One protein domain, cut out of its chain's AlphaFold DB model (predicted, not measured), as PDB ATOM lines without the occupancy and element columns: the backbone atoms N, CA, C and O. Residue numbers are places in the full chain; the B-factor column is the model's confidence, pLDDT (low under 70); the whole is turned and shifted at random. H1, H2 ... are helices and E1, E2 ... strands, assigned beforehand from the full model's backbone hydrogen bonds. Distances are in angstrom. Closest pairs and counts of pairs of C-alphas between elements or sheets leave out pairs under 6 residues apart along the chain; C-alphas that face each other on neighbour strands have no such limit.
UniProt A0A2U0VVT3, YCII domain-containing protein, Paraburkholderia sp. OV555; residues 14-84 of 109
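Overview. This is residues 14 to 84 of the 109 residues of the protein "YCII domain-containing protein" of Paraburkholderia sp. OV555 (UniProt A0A2U0VVT3). With little regular structure, this is a loose chain drawn out between a small antiparallel hairpin, E2 and E3, at one end and the short helix H1 at the other, with the antiparallel two-stranded ribbon E1 and E4 between them. Of 71 printed residues, 26 are in four named strands and one named helix, in the order E1, E2, E3, E4, H1, a mixed class. The radius of gyration of the C-alphas is 15.7 A, and the spans are 43 by 29 by 18 A.

Arrangement. Look first at E1, residues 14 to 18, and E4, residues 51 to 55: they are antiparallel at 170 degrees, with N 14 and O 54 2.8 A apart, within hydrogen-bond range. E2, residues 26 to 29, and E3, residues 36 to 39, form a hairpin at 150 degrees, with N 27 and O 38 2.8 A apart, within range. E2 and E4 are apart. In H1, residues 60 to 67, every O i to N i+4 pair is within range; its closest C-alpha to E4 is Ala 63, 7.3 A from that of Ile 55.

Along the chain. Find C-alpha 14 at (9.045, -30.421, 99.587), where E1 begins its 13.8 A; E4 is 13.5 A long, E2 and E3 10.2 A each. H1 runs 10.4 A to C-alpha 67 at (9.955, -17.572, 93.880).

Size, cuts and confidence. The C-alphas of Gly 32 and Arg 69, 45.5 A apart, are the farthest. The printed part has no cut; the link E3 to E4 is long, and residues 68 to 84 hold no named element. Residues 43 to 45 have pLDDT under 70.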
ATOM      1  N   LEU A  14       9.047 -28.969  99.785       89.44
ATOM      2  CA  LEU A  14       9.045 -30.421  99.587       89.44
ATOM      3  C   LEU A  14      10.385 -30.929  99.036       89.44
ATOM      4  O   LEU A  14      10.846 -31.994  99.435       89.44
ATOM      5  N   ALA A  15      11.020 -30.164  98.142       89.69
ATOM      6  CA  ALA A  15      12.323 -30.489  97.560       89.69
ATOM      7  C   ALA A  15      13.096 -29.216  97.192       89.69
ATOM      8  O   ALA A  15      12.489 -28.188  96.876       89.69
ATOM      9  N   LEU A  16      14.425 -29.289  97.233       89.94
ATOM     10  CA  LEU A  16      15.327 -28.186  96.905       89.94
ATOM     11  C   LEU A  16      16.666 -28.757  96.455       89.94
ATOM     12  O   LEU A  16      17.575 -28.920  97.270       89.94
ATOM     13  N   ASP A  17      16.778 -29.041  95.162       91.25
ATOM     14  CA  ASP A  17      17.912 -29.783  94.628       91.25
ATOM     15  C   ASP A  17      18.485 -29.104  93.380       91.25
ATOM     16  O   ASP A  17      17.764 -28.630  92.496       91.25
ATOM     17  N   GLY A  18      19.815 -29.037  93.335       90.06
ATOM     18  CA  GLY A  18      20.571 -28.618  92.160       90.06
ATOM     19  C   GLY A  18      20.871 -29.811  91.259       90.06
ATOM     20  O   GLY A  18      21.054 -30.930  91.737       90.06
ATOM     21  N   LEU A  19      20.948 -29.568  89.956       91.00
ATOM     22  CA  LEU A  19      21.312 -30.569  88.960       91.00
ATOM     23  C   LEU A  19      22.756 -30.362  88.500       91.00
ATOM     24  O   LEU A  19      23.251 -29.238  88.401       91.00
ATOM     25  N   HIS A  20      23.435 -31.466  88.188       90.00
ATOM     26  CA  HIS A  20      24.724 -31.411  87.505       90.00
ATOM     27  C   HIS A  20      24.571 -30.865  86.074       90.00
ATOM     28  O   HIS A  20      23.483 -30.947  85.497       90.00
ATOM     29  N   PRO A  21      25.657 -30.341  85.471       88.31
ATOM     30  CA  PRO A  21      25.639 -29.884  84.088       88.31
ATOM     31  C   PRO A  21      25.064 -30.946  83.137       88.31
ATOM     32  O   PRO A  21      25.404 -32.124  83.276       88.31
ATOM     33  N   PRO A  22      24.268 -30.565  82.120       85.44
ATOM     34  CA  PRO A  22      23.652 -31.536  81.215       85.44
ATOM     35  C   PRO A  22      24.642 -32.416  80.438       85.44
ATOM     36  O   PRO A  22      24.273 -33.495  79.986       85.44
ATOM     37  N   SER A  23      25.901 -31.986  80.302       87.12
ATOM     38  CA  SER A  23      26.992 -32.787  79.729       87.12
ATOM     39  C   SER A  23      27.340 -34.036  80.547       87.12
ATOM     40  O   SER A  23      27.996 -34.929  80.025       87.12
ATOM     41  N   MET A  24      26.905 -34.109  81.808       90.50
ATOM     42  CA  MET A  24      27.051 -35.278  82.682       90.50
ATOM     43  C   MET A  24      25.794 -36.164  82.705       90.50
ATOM     44  O   MET A  24      25.749 -37.143  83.446       90.50
ATOM     45  N   GLY A  25      24.757 -35.798  81.949       89.19
ATOM     46  CA  GLY A  25      23.500 -36.533  81.867       89.19
ATOM     47  C   GLY A  25      23.431 -37.482  80.671       89.19
ATOM     48  O   GLY A  25      24.246 -37.433  79.749       89.19
ATOM     49  N   ALA A  26      22.388 -38.310  80.672       91.38
ATOM     50  CA  ALA A  26      22.010 -39.164  79.555       91.38
ATOM     51  C   ALA A  26      20.494 -39.107  79.333       91.38
ATOM     52  O   ALA A  26      19.719 -38.794  80.239       91.38
ATOM     53  N   ARG A  27      20.066 -39.438  78.117       91.12
ATOM     54  CA  ARG A  27      18.663 -39.485  77.693       91.12
ATOM     55  C   ARG A  27      18.284 -40.880  77.274       91.12
ATOM     56  O   ARG A  27      19.084 -41.556  76.637       91.12
ATOM     57  N   LEU A  28      17.041 -41.255  77.544       92.94
ATOM     58  CA  LEU A  28      16.449 -42.491  77.050       92.94
ATOM     59  C   LEU A  28      15.389 -42.177  75.991       92.94
ATOM     60  O   LEU A  28      14.466 -41.408  76.251       92.94
ATOM     61  N   SER A  29      15.510 -42.786  74.811       93.25
ATOM     62  CA  SER A  29      14.425 -42.882  73.827       93.25
ATOM     63  C   SER A  29      13.896 -44.315  73.768       93.25
ATOM     64  O   SER A  29      14.622 -45.256  74.074       93.25
ATOM     65  N   PHE A  30      12.630 -44.487  73.393       94.81
ATOM     66  CA  PHE A  30      11.942 -45.787  73.392       94.81
ATOM     67  C   PHE A  30      11.412 -46.160  72.001       94.81
ATOM     68  O   PHE A  30      10.348 -46.763  71.861       94.81
ATOM     69  N   GLU A  31      12.134 -45.769  70.949       90.12
ATOM     70  CA  GLU A  31      11.762 -46.084  69.569       90.12
ATOM     71  C   GLU A  31      11.652 -47.608  69.378       90.12
ATOM     72  O   GLU A  31      12.556 -48.369  69.731       90.12
ATOM     73  N   GLY A  32      10.503 -48.076  68.880       91.38
ATOM     74  CA  GLY A  32      10.224 -49.509  68.740       91.38
ATOM     75  C   GLY A  32      10.089 -50.271  70.068       91.38
ATOM     76  O   GLY A  32      10.285 -51.485  70.091       91.38
ATOM     77  N   GLY A  33       9.792 -49.580  71.175       92.25
ATOM     78  CA  GLY A  33       9.564 -50.194  72.489       92.25
ATOM     79  C   GLY A  33      10.835 -50.642  73.215       92.25
ATOM     80  O   GLY A  33      10.743 -51.326  74.232       92.25
ATOM     81  N   LYS A  34      12.022 -50.274  72.717       92.50
ATOM     82  CA  LYS A  34      13.309 -50.611  73.342       92.50
ATOM     83  C   LYS A  34      14.020 -49.343  73.823       92.50
ATOM     84  O   LYS A  34      14.159 -48.415  73.029       92.50
ATOM     85  N   PRO A  35      14.497 -49.292  75.082       95.56
ATOM     86  CA  PRO A  35      15.217 -48.133  75.588       95.56
ATOM     87  C   PRO A  35      16.591 -48.006  74.921       95.56
ATOM     88  O   PRO A  35      17.359 -48.968  74.869       95.56
ATOM     89  N   ARG A  36      16.930 -46.801  74.467       94.88
ATOM     90  CA  ARG A  36      18.254 -46.441  73.954       94.88
ATOM     91  C   ARG A  36      18.792 -45.223  74.693       94.88
ATOM     92  O   ARG A  36      18.152 -44.174  74.694       94.88
ATOM     93  N   ALA A  37      19.985 -45.364  75.270       94.00
ATOM     94  CA  ALA A  37      20.694 -44.272  75.925       94.00
ATOM     95  C   ALA A  37      21.476 -43.413  74.921       94.00
ATOM     96  O   ALA A  37      22.108 -43.940  74.005       94.00
ATOM     97  N   THR A  38      21.428 -42.095  75.100       91.69
ATOM     98  CA  THR A  38      22.249 -41.115  74.376       91.69
ATOM     99  C   THR A  38      22.789 -40.090  75.362       91.69
ATOM    100  O   THR A  38      22.005 -39.503  76.108       91.69
ATOM    101  N   ASP A  39      24.097 -39.847  75.343       89.62
ATOM    102  CA  ASP A  39      24.722 -38.856  76.218       89.62
ATOM    103  C   ASP A  39      24.272 -37.426  75.879       89.62
ATOM    104  O   ASP A  39      23.930 -37.098  74.733       89.62
ATOM    105  N   GLY A  40      24.291 -36.563  76.893       78.19
ATOM    106  CA  GLY A  40      24.053 -35.132  76.742       78.19
ATOM    107  C   GLY A  40      22.581 -34.690  76.821       78.19
ATOM    108  O   GLY A  40      21.677 -35.497  77.051       78.19
ATOM    109  N   PRO A  41      22.325 -33.376  76.664       81.06
ATOM    110  CA  PRO A  41      21.041 -32.726  76.953       81.06
ATOM    111  C   PRO A  41      19.914 -33.078  75.974       81.06
ATOM    112  O   PRO A  41      20.153 -33.529  74.858       81.06
ATOM    113  N   PHE A  42      18.660 -32.819  76.383       75.56
ATOM    114  CA  PHE A  42      17.438 -33.115  75.607       75.56
ATOM    115  C   PHE A  42      17.416 -32.495  74.209       75.56
ATOM    116  O   PHE A  42      17.006 -33.160  73.260       75.56
ATOM    117  N   ALA A  43      17.910 -31.273  74.068       69.25
ATOM    118  CA  ALA A  43      18.066 -30.574  72.800       69.25
ATOM    119  C   ALA A  43      19.267 -29.622  72.893       69.25
ATOM    120  O   ALA A  43      19.815 -29.422  73.982       69.25
ATOM    121  N   GLU A  44      19.646 -28.996  71.777       68.25
ATOM    122  CA  GLU A  44      20.432 -27.759  71.821       68.25
ATOM    123  C   GLU A  44      19.580 -26.676  72.497       68.25
ATOM    124  O   GLU A  44      18.733 -26.037  71.873       68.25
ATOM    125  N   ALA A  45      19.737 -26.532  73.810       67.38
ATOM    126  CA  ALA A  45      18.986 -25.571  74.599       67.38
ATOM    127  C   ALA A  45      19.850 -24.333  74.845       67.38
ATOM    128  O   ALA A  45      20.991 -24.440  75.297       67.38
ATOM    129  N   LYS A  46      19.303 -23.150  74.549       70.31
ATOM    130  CA  LYS A  46      19.951 -21.867  74.875       70.31
ATOM    131  C   LYS A  46      20.005 -21.617  76.385       70.31
ATOM    132  O   LYS A  46      20.868 -20.884  76.849       70.31
ATOM    133  N   GLU A  47      19.097 -22.246  77.123       79.75
ATOM    134  CA  GLU A  47      18.961 -22.168  78.573       79.75
ATOM    135  C   GLU A  47      18.907 -23.591  79.131       79.75
ATOM    136  O   GLU A  47      18.329 -24.488  78.513       79.75
ATOM    137  N   VAL A  48      19.532 -23.820  80.283       83.31
ATOM    138  CA  VAL A  48      19.636 -25.147  80.901       83.31
ATOM    139  C   VAL A  48      19.053 -25.125  82.307       83.31
ATOM    140  O   VAL A  48      19.244 -24.168  83.055       83.31
ATOM    141  N   PHE A  49      18.360 -26.199  82.687       87.50
ATOM    142  CA  PHE A  49      17.843 -26.352  84.044       87.50
ATOM    143  C   PHE A  49      18.986 -26.657  85.015       87.50
ATOM    144  O   PHE A  49      19.597 -27.722  84.947       87.50
ATOM    145  N   GLY A  50      19.259 -25.724  85.929       88.38
ATOM    146  CA  GLY A  50      20.273 -25.887  86.978       88.38
ATOM    147  C   GLY A  50      19.761 -26.552  88.259       88.38
ATOM    148  O   GLY A  50      20.556 -26.895  89.129       88.38
ATOM    149  N   GLY A  51      18.448 -26.725  88.407       90.56
ATOM    150  CA  GLY A  51      17.828 -27.216  89.635       90.56
ATOM    151  C   GLY A  51      16.315 -27.060  89.620       90.56
ATOM    152  O   GLY A  51      15.752 -26.478  88.692       90.56
ATOM    153  N   TYR A  52      15.663 -27.564  90.663       92.19
ATOM    154  CA  TYR A  52      14.232 -27.378  90.875       92.19
ATOM    155  C   TYR A  52      13.907 -27.299  92.361       92.19
ATOM    156  O   TYR A  52      14.609 -27.844  93.218       92.19
ATOM    157  N   TRP A  53      12.825 -26.587  92.665       91.00
ATOM    158  CA  TRP A  53      12.253 -26.513  94.000       91.00
ATOM    159  C   TRP A  53      10.831 -27.050  93.904       91.00
ATOM    160  O   TRP A  53      10.092 -26.671  92.995       91.00
ATOM    161  N   MET A  54      10.430 -27.903  94.838       93.44
ATOM    162  CA  MET A  54       9.029 -28.291  94.980       93.44
ATOM    163  C   MET A  54       8.487 -27.632  96.228       93.44
ATOM    164  O   MET A  54       9.077 -27.774  97.300       93.44
ATOM    165  N   ILE A  55       7.377 -26.914  96.084       92.19
ATOM    166  CA  ILE A  55       6.735 -26.238  97.200       92.19
ATOM    167  C   ILE A  55       5.247 -26.565  97.285       92.19
ATOM    168  O   ILE A  55       4.573 -26.633  96.262       92.19
ATOM    169  N   GLN A  56       4.739 -26.721  98.504       92.38
ATOM    170  CA  GLN A  56       3.318 -26.846  98.791       92.38
ATOM    171  C   GLN A  56       2.786 -25.503  99.285       92.38
ATOM    172  O   GLN A  56       3.122 -25.049 100.375       92.38
ATOM    173  N   VAL A  57       1.944 -24.869  98.480       91.75
ATOM    174  CA  VAL A  57       1.319 -23.576  98.784       91.75
ATOM    175  C   VAL A  57      -0.161 -23.613  98.425       91.75
ATOM    176  O   VAL A  57      -0.621 -24.545  97.767       91.75
ATOM    177  N   LYS A  58      -0.923 -22.612  98.866       91.31
ATOM    178  CA  LYS A  58      -2.379 -22.565  98.679       91.31
ATOM    179  C   LYS A  58      -2.797 -22.030  97.313       91.31
ATOM    180  O   LYS A  58      -3.942 -22.224  96.919       91.31
ATOM    181  N   SER A  59      -1.909 -21.322  96.613       92.00
ATOM    182  CA  SER A  59      -2.195 -20.795  95.280       92.00
ATOM    183  C   SER A  59      -0.934 -20.518  94.462       92.00
ATOM    184  O   SER A  59       0.184 -20.432  94.982       92.00
ATOM    185  N   ARG A  60      -1.133 -20.305  93.158       93.75
ATOM    186  CA  ARG A  60      -0.081 -19.898  92.222       93.75
ATOM    187  C   ARG A  60       0.564 -18.565  92.614       93.75
ATOM    188  O   ARG A  60       1.768 -18.393  92.452       93.75
ATOM    189  N   GLU A  61      -0.201 -17.623  93.150       95.19
ATOM    190  CA  GLU A  61       0.290 -16.310  93.581       95.19
ATOM    191  C   GLU A  61       1.241 -16.443  94.772       95.19
ATOM    192  O   GLU A  61       2.272 -15.770  94.819       95.19
ATOM    193  N   GLU A  62       0.938 -17.351  95.701       92.69
ATOM    194  CA  GLU A  62       1.803 -17.659  96.841       92.69
ATOM    195  C   GLU A  62       3.095 -18.371  96.389       92.69
ATOM    196  O   GLU A  62       4.185 -18.065  96.892       92.69
ATOM    197  N   ALA A  63       3.009 -19.234  95.364       93.19
ATOM    198  CA  ALA A  63       4.179 -19.840  94.722       93.19
ATOM    199  C   ALA A  63       5.080 -18.773  94.081       93.19
ATOM    200  O   ALA A  63       6.286 -18.731  94.333       93.19
ATOM    201  N   ILE A  64       4.491 -17.856  93.307       94.00
ATOM    202  CA  ILE A  64       5.206 -16.744  92.667       94.00
ATOM    203  C   ILE A  64       5.829 -15.821  93.722       94.00
ATOM    204  O   ILE A  64       6.983 -15.416  93.584       94.00
ATOM    205  N   GLY A  65       5.100 -15.494  94.792       92.56
ATOM    206  CA  GLY A  65       5.622 -14.700  95.905       92.56
ATOM    207  C   GLY A  65       6.821 -15.364  96.581       92.56
ATOM    208  O   GLY A  65       7.782 -14.689  96.953       92.56
ATOM    209  N   SER A  66       6.810 -16.693  96.677       89.62
ATOM    210  CA  SER A  66       7.949 -17.464  97.170       89.62
ATOM    211  C   SER A  66       9.135 -17.428  96.208       89.62
ATOM    212  O   SER A  66      10.242 -17.125  96.655       89.62
ATOM    213  N   ALA A  67       8.911 -17.630  94.906       90.56
ATOM    214  CA  ALA A  67       9.955 -17.572  93.880       90.56
ATOM    215  C   ALA A  67      10.655 -16.202  93.822       90.56
ATOM    216  O   ALA A  67      11.877 -16.141  93.726       90.56
ATOM    217  N   LYS A  68       9.913 -15.096  93.993       90.19
ATOM    218  CA  LYS A  68      10.468 -13.726  94.034       90.19
ATOM    219  C   LYS A  68      11.461 -13.476  95.175       90.19
ATOM    220  O   LYS A  68      12.197 -12.496  95.129       90.19
ATOM    221  N   ARG A  69      11.471 -14.317  96.215       86.75
ATOM    222  CA  ARG A  69      12.429 -14.223  97.331       86.75
ATOM    223  C   ARG A  69      13.739 -14.963  97.050       86.75
ATOM    224  O   ARG A  69      14.665 -14.857  97.857       86.75
ATOM    225  N   CYS A  70      13.821 -15.714  95.949       83.50
ATOM    226  CA  CYS A  70      15.055 -16.354  95.520       83.50
ATOM    227  C   CYS A  70      16.109 -15.283  95.191       83.50
ATOM    228  O   CYS A  70      15.802 -14.344  94.455       83.50
ATOM    229  N   PRO A  71      17.341 -15.389  95.718       81.81
ATOM    230  CA  PRO A  71      18.433 -14.496  95.353       81.81
ATOM    231  C   PRO A  71      19.003 -14.879  93.975       81.81
ATOM    232  O   PRO A  71      20.138 -15.343  93.897       81.81
ATOM    233  N   GLY A  72      18.200 -14.733  92.918       80.19
ATOM    234  CA  GLY A  72      18.609 -15.027  91.544       80.19
ATOM    235  C   GLY A  72      19.565 -13.974  90.972       80.19
ATOM    236  O   GLY A  72      19.490 -12.797  91.331       80.19
ATOM    237  N   SER A  73      20.461 -14.402  90.087       82.12
ATOM    238  CA  SER A  73      21.356 -13.527  89.314       82.12
ATOM    239  C   SER A  73      20.642 -12.944  88.083       82.12
ATOM    240  O   SER A  73      19.620 -13.472  87.657       82.12
ATOM    241  N   GLU A  74      21.187 -11.893  87.457       83.81
ATOM    242  CA  GLU A  74      20.558 -11.222  86.292       83.81
ATOM    243  C   GLU A  74      20.262 -12.152  85.100       83.81
ATOM    244  O   GLU A  74      19.355 -11.880  84.319       83.81
ATOM    245  N   ASN A  75      20.999 -13.260  84.978       84.19
ATOM    246  CA  ASN A  75      20.862 -14.232  83.891       84.19
ATOM    247  C   ASN A  75      20.030 -15.469  84.277       84.19
ATOM    248  O   ASN A  75      20.010 -16.445  83.531       84.19
ATOM    249  N   GLU A  76      19.401 -15.476  85.453       86.88
ATOM    250  CA  GLU A  76      18.612 -16.610  85.932       86.88
ATOM    251  C   GLU A  76      17.115 -16.349  85.770       86.88
ATOM    252  O   GLU A  76      16.594 -15.285  86.107       86.88
ATOM    253  N   VAL A  77      16.405 -17.369  85.292       91.19
ATOM    254  CA  VAL A  77      14.950 -17.356  85.134       91.19
ATOM    255  C   VAL A  77      14.364 -18.503  85.948       91.19
ATOM    256  O   VAL A  77      14.842 -19.633  85.883       91.19
ATOM    257  N   ILE A  78      13.313 -18.213  86.720       91.69
ATOM    258  CA  ILE A  78      12.551 -19.223  87.462       91.69
ATOM    259  C   ILE A  78      11.191 -19.395  86.788       91.69
ATOM    260  O   ILE A  78      10.346 -18.500  86.835       91.69
ATOM    261  N   GLU A  79      10.964 -20.565  86.195       94.00
ATOM    262  CA  GLU A  79       9.640 -20.992  85.744       94.00
ATOM    263  C   GLU A  79       8.854 -21.548  86.939       94.00
ATOM    264  O   GLU A  79       9.299 -22.472  87.619       94.00
ATOM    265  N   VAL A  80       7.668 -20.993  87.204       94.50
ATOM    266  CA  VAL A  80       6.765 -21.484  88.257       94.50
ATOM    267  C   VAL A  80       5.621 -22.248  87.606       94.50
ATOM    268  O   VAL A  80       4.781 -21.646  86.930       94.50
ATOM    269  N   ARG A  81       5.560 -23.560  87.846       96.31
ATOM    270  CA  ARG A  81       4.477 -24.427  87.375       96.31
ATOM    271  C   ARG A  81       3.869 -25.240  88.501       96.31
ATOM    272  O   ARG A  81       4.570 -25.692  89.401       96.31
ATOM    273  N   GLN A  82       2.565 -25.449  88.401       94.94
ATOM    274  CA  GLN A  82       1.854 -26.401  89.238       94.94
ATOM    275  C   GLN A  82       2.139 -27.831  88.755       94.94
ATOM    276  O   GLN A  82       2.203 -28.085  87.549       94.94
ATOM    277  N   VAL A  83       2.335 -28.741  89.708       94.12
ATOM    278  CA  VAL A  83       2.383 -30.187  89.466       94.12
ATOM    279  C   VAL A  83       0.948 -30.686  89.334       94.12
ATOM    280  O   VAL A  83       0.091 -30.229  90.085       94.12
ATOM    281  N   GLN A  84       0.682 -31.568  88.370       91.06
ATOM    282  CA  GLN A  84      -0.658 -32.134  88.224       91.06
ATOM    283  C   GLN A  84      -0.982 -33.083  89.371       91.06
ATOM    284  O   GLN A  84      -0.148 -33.909  89.747       91.06
TER     285      GLN A  84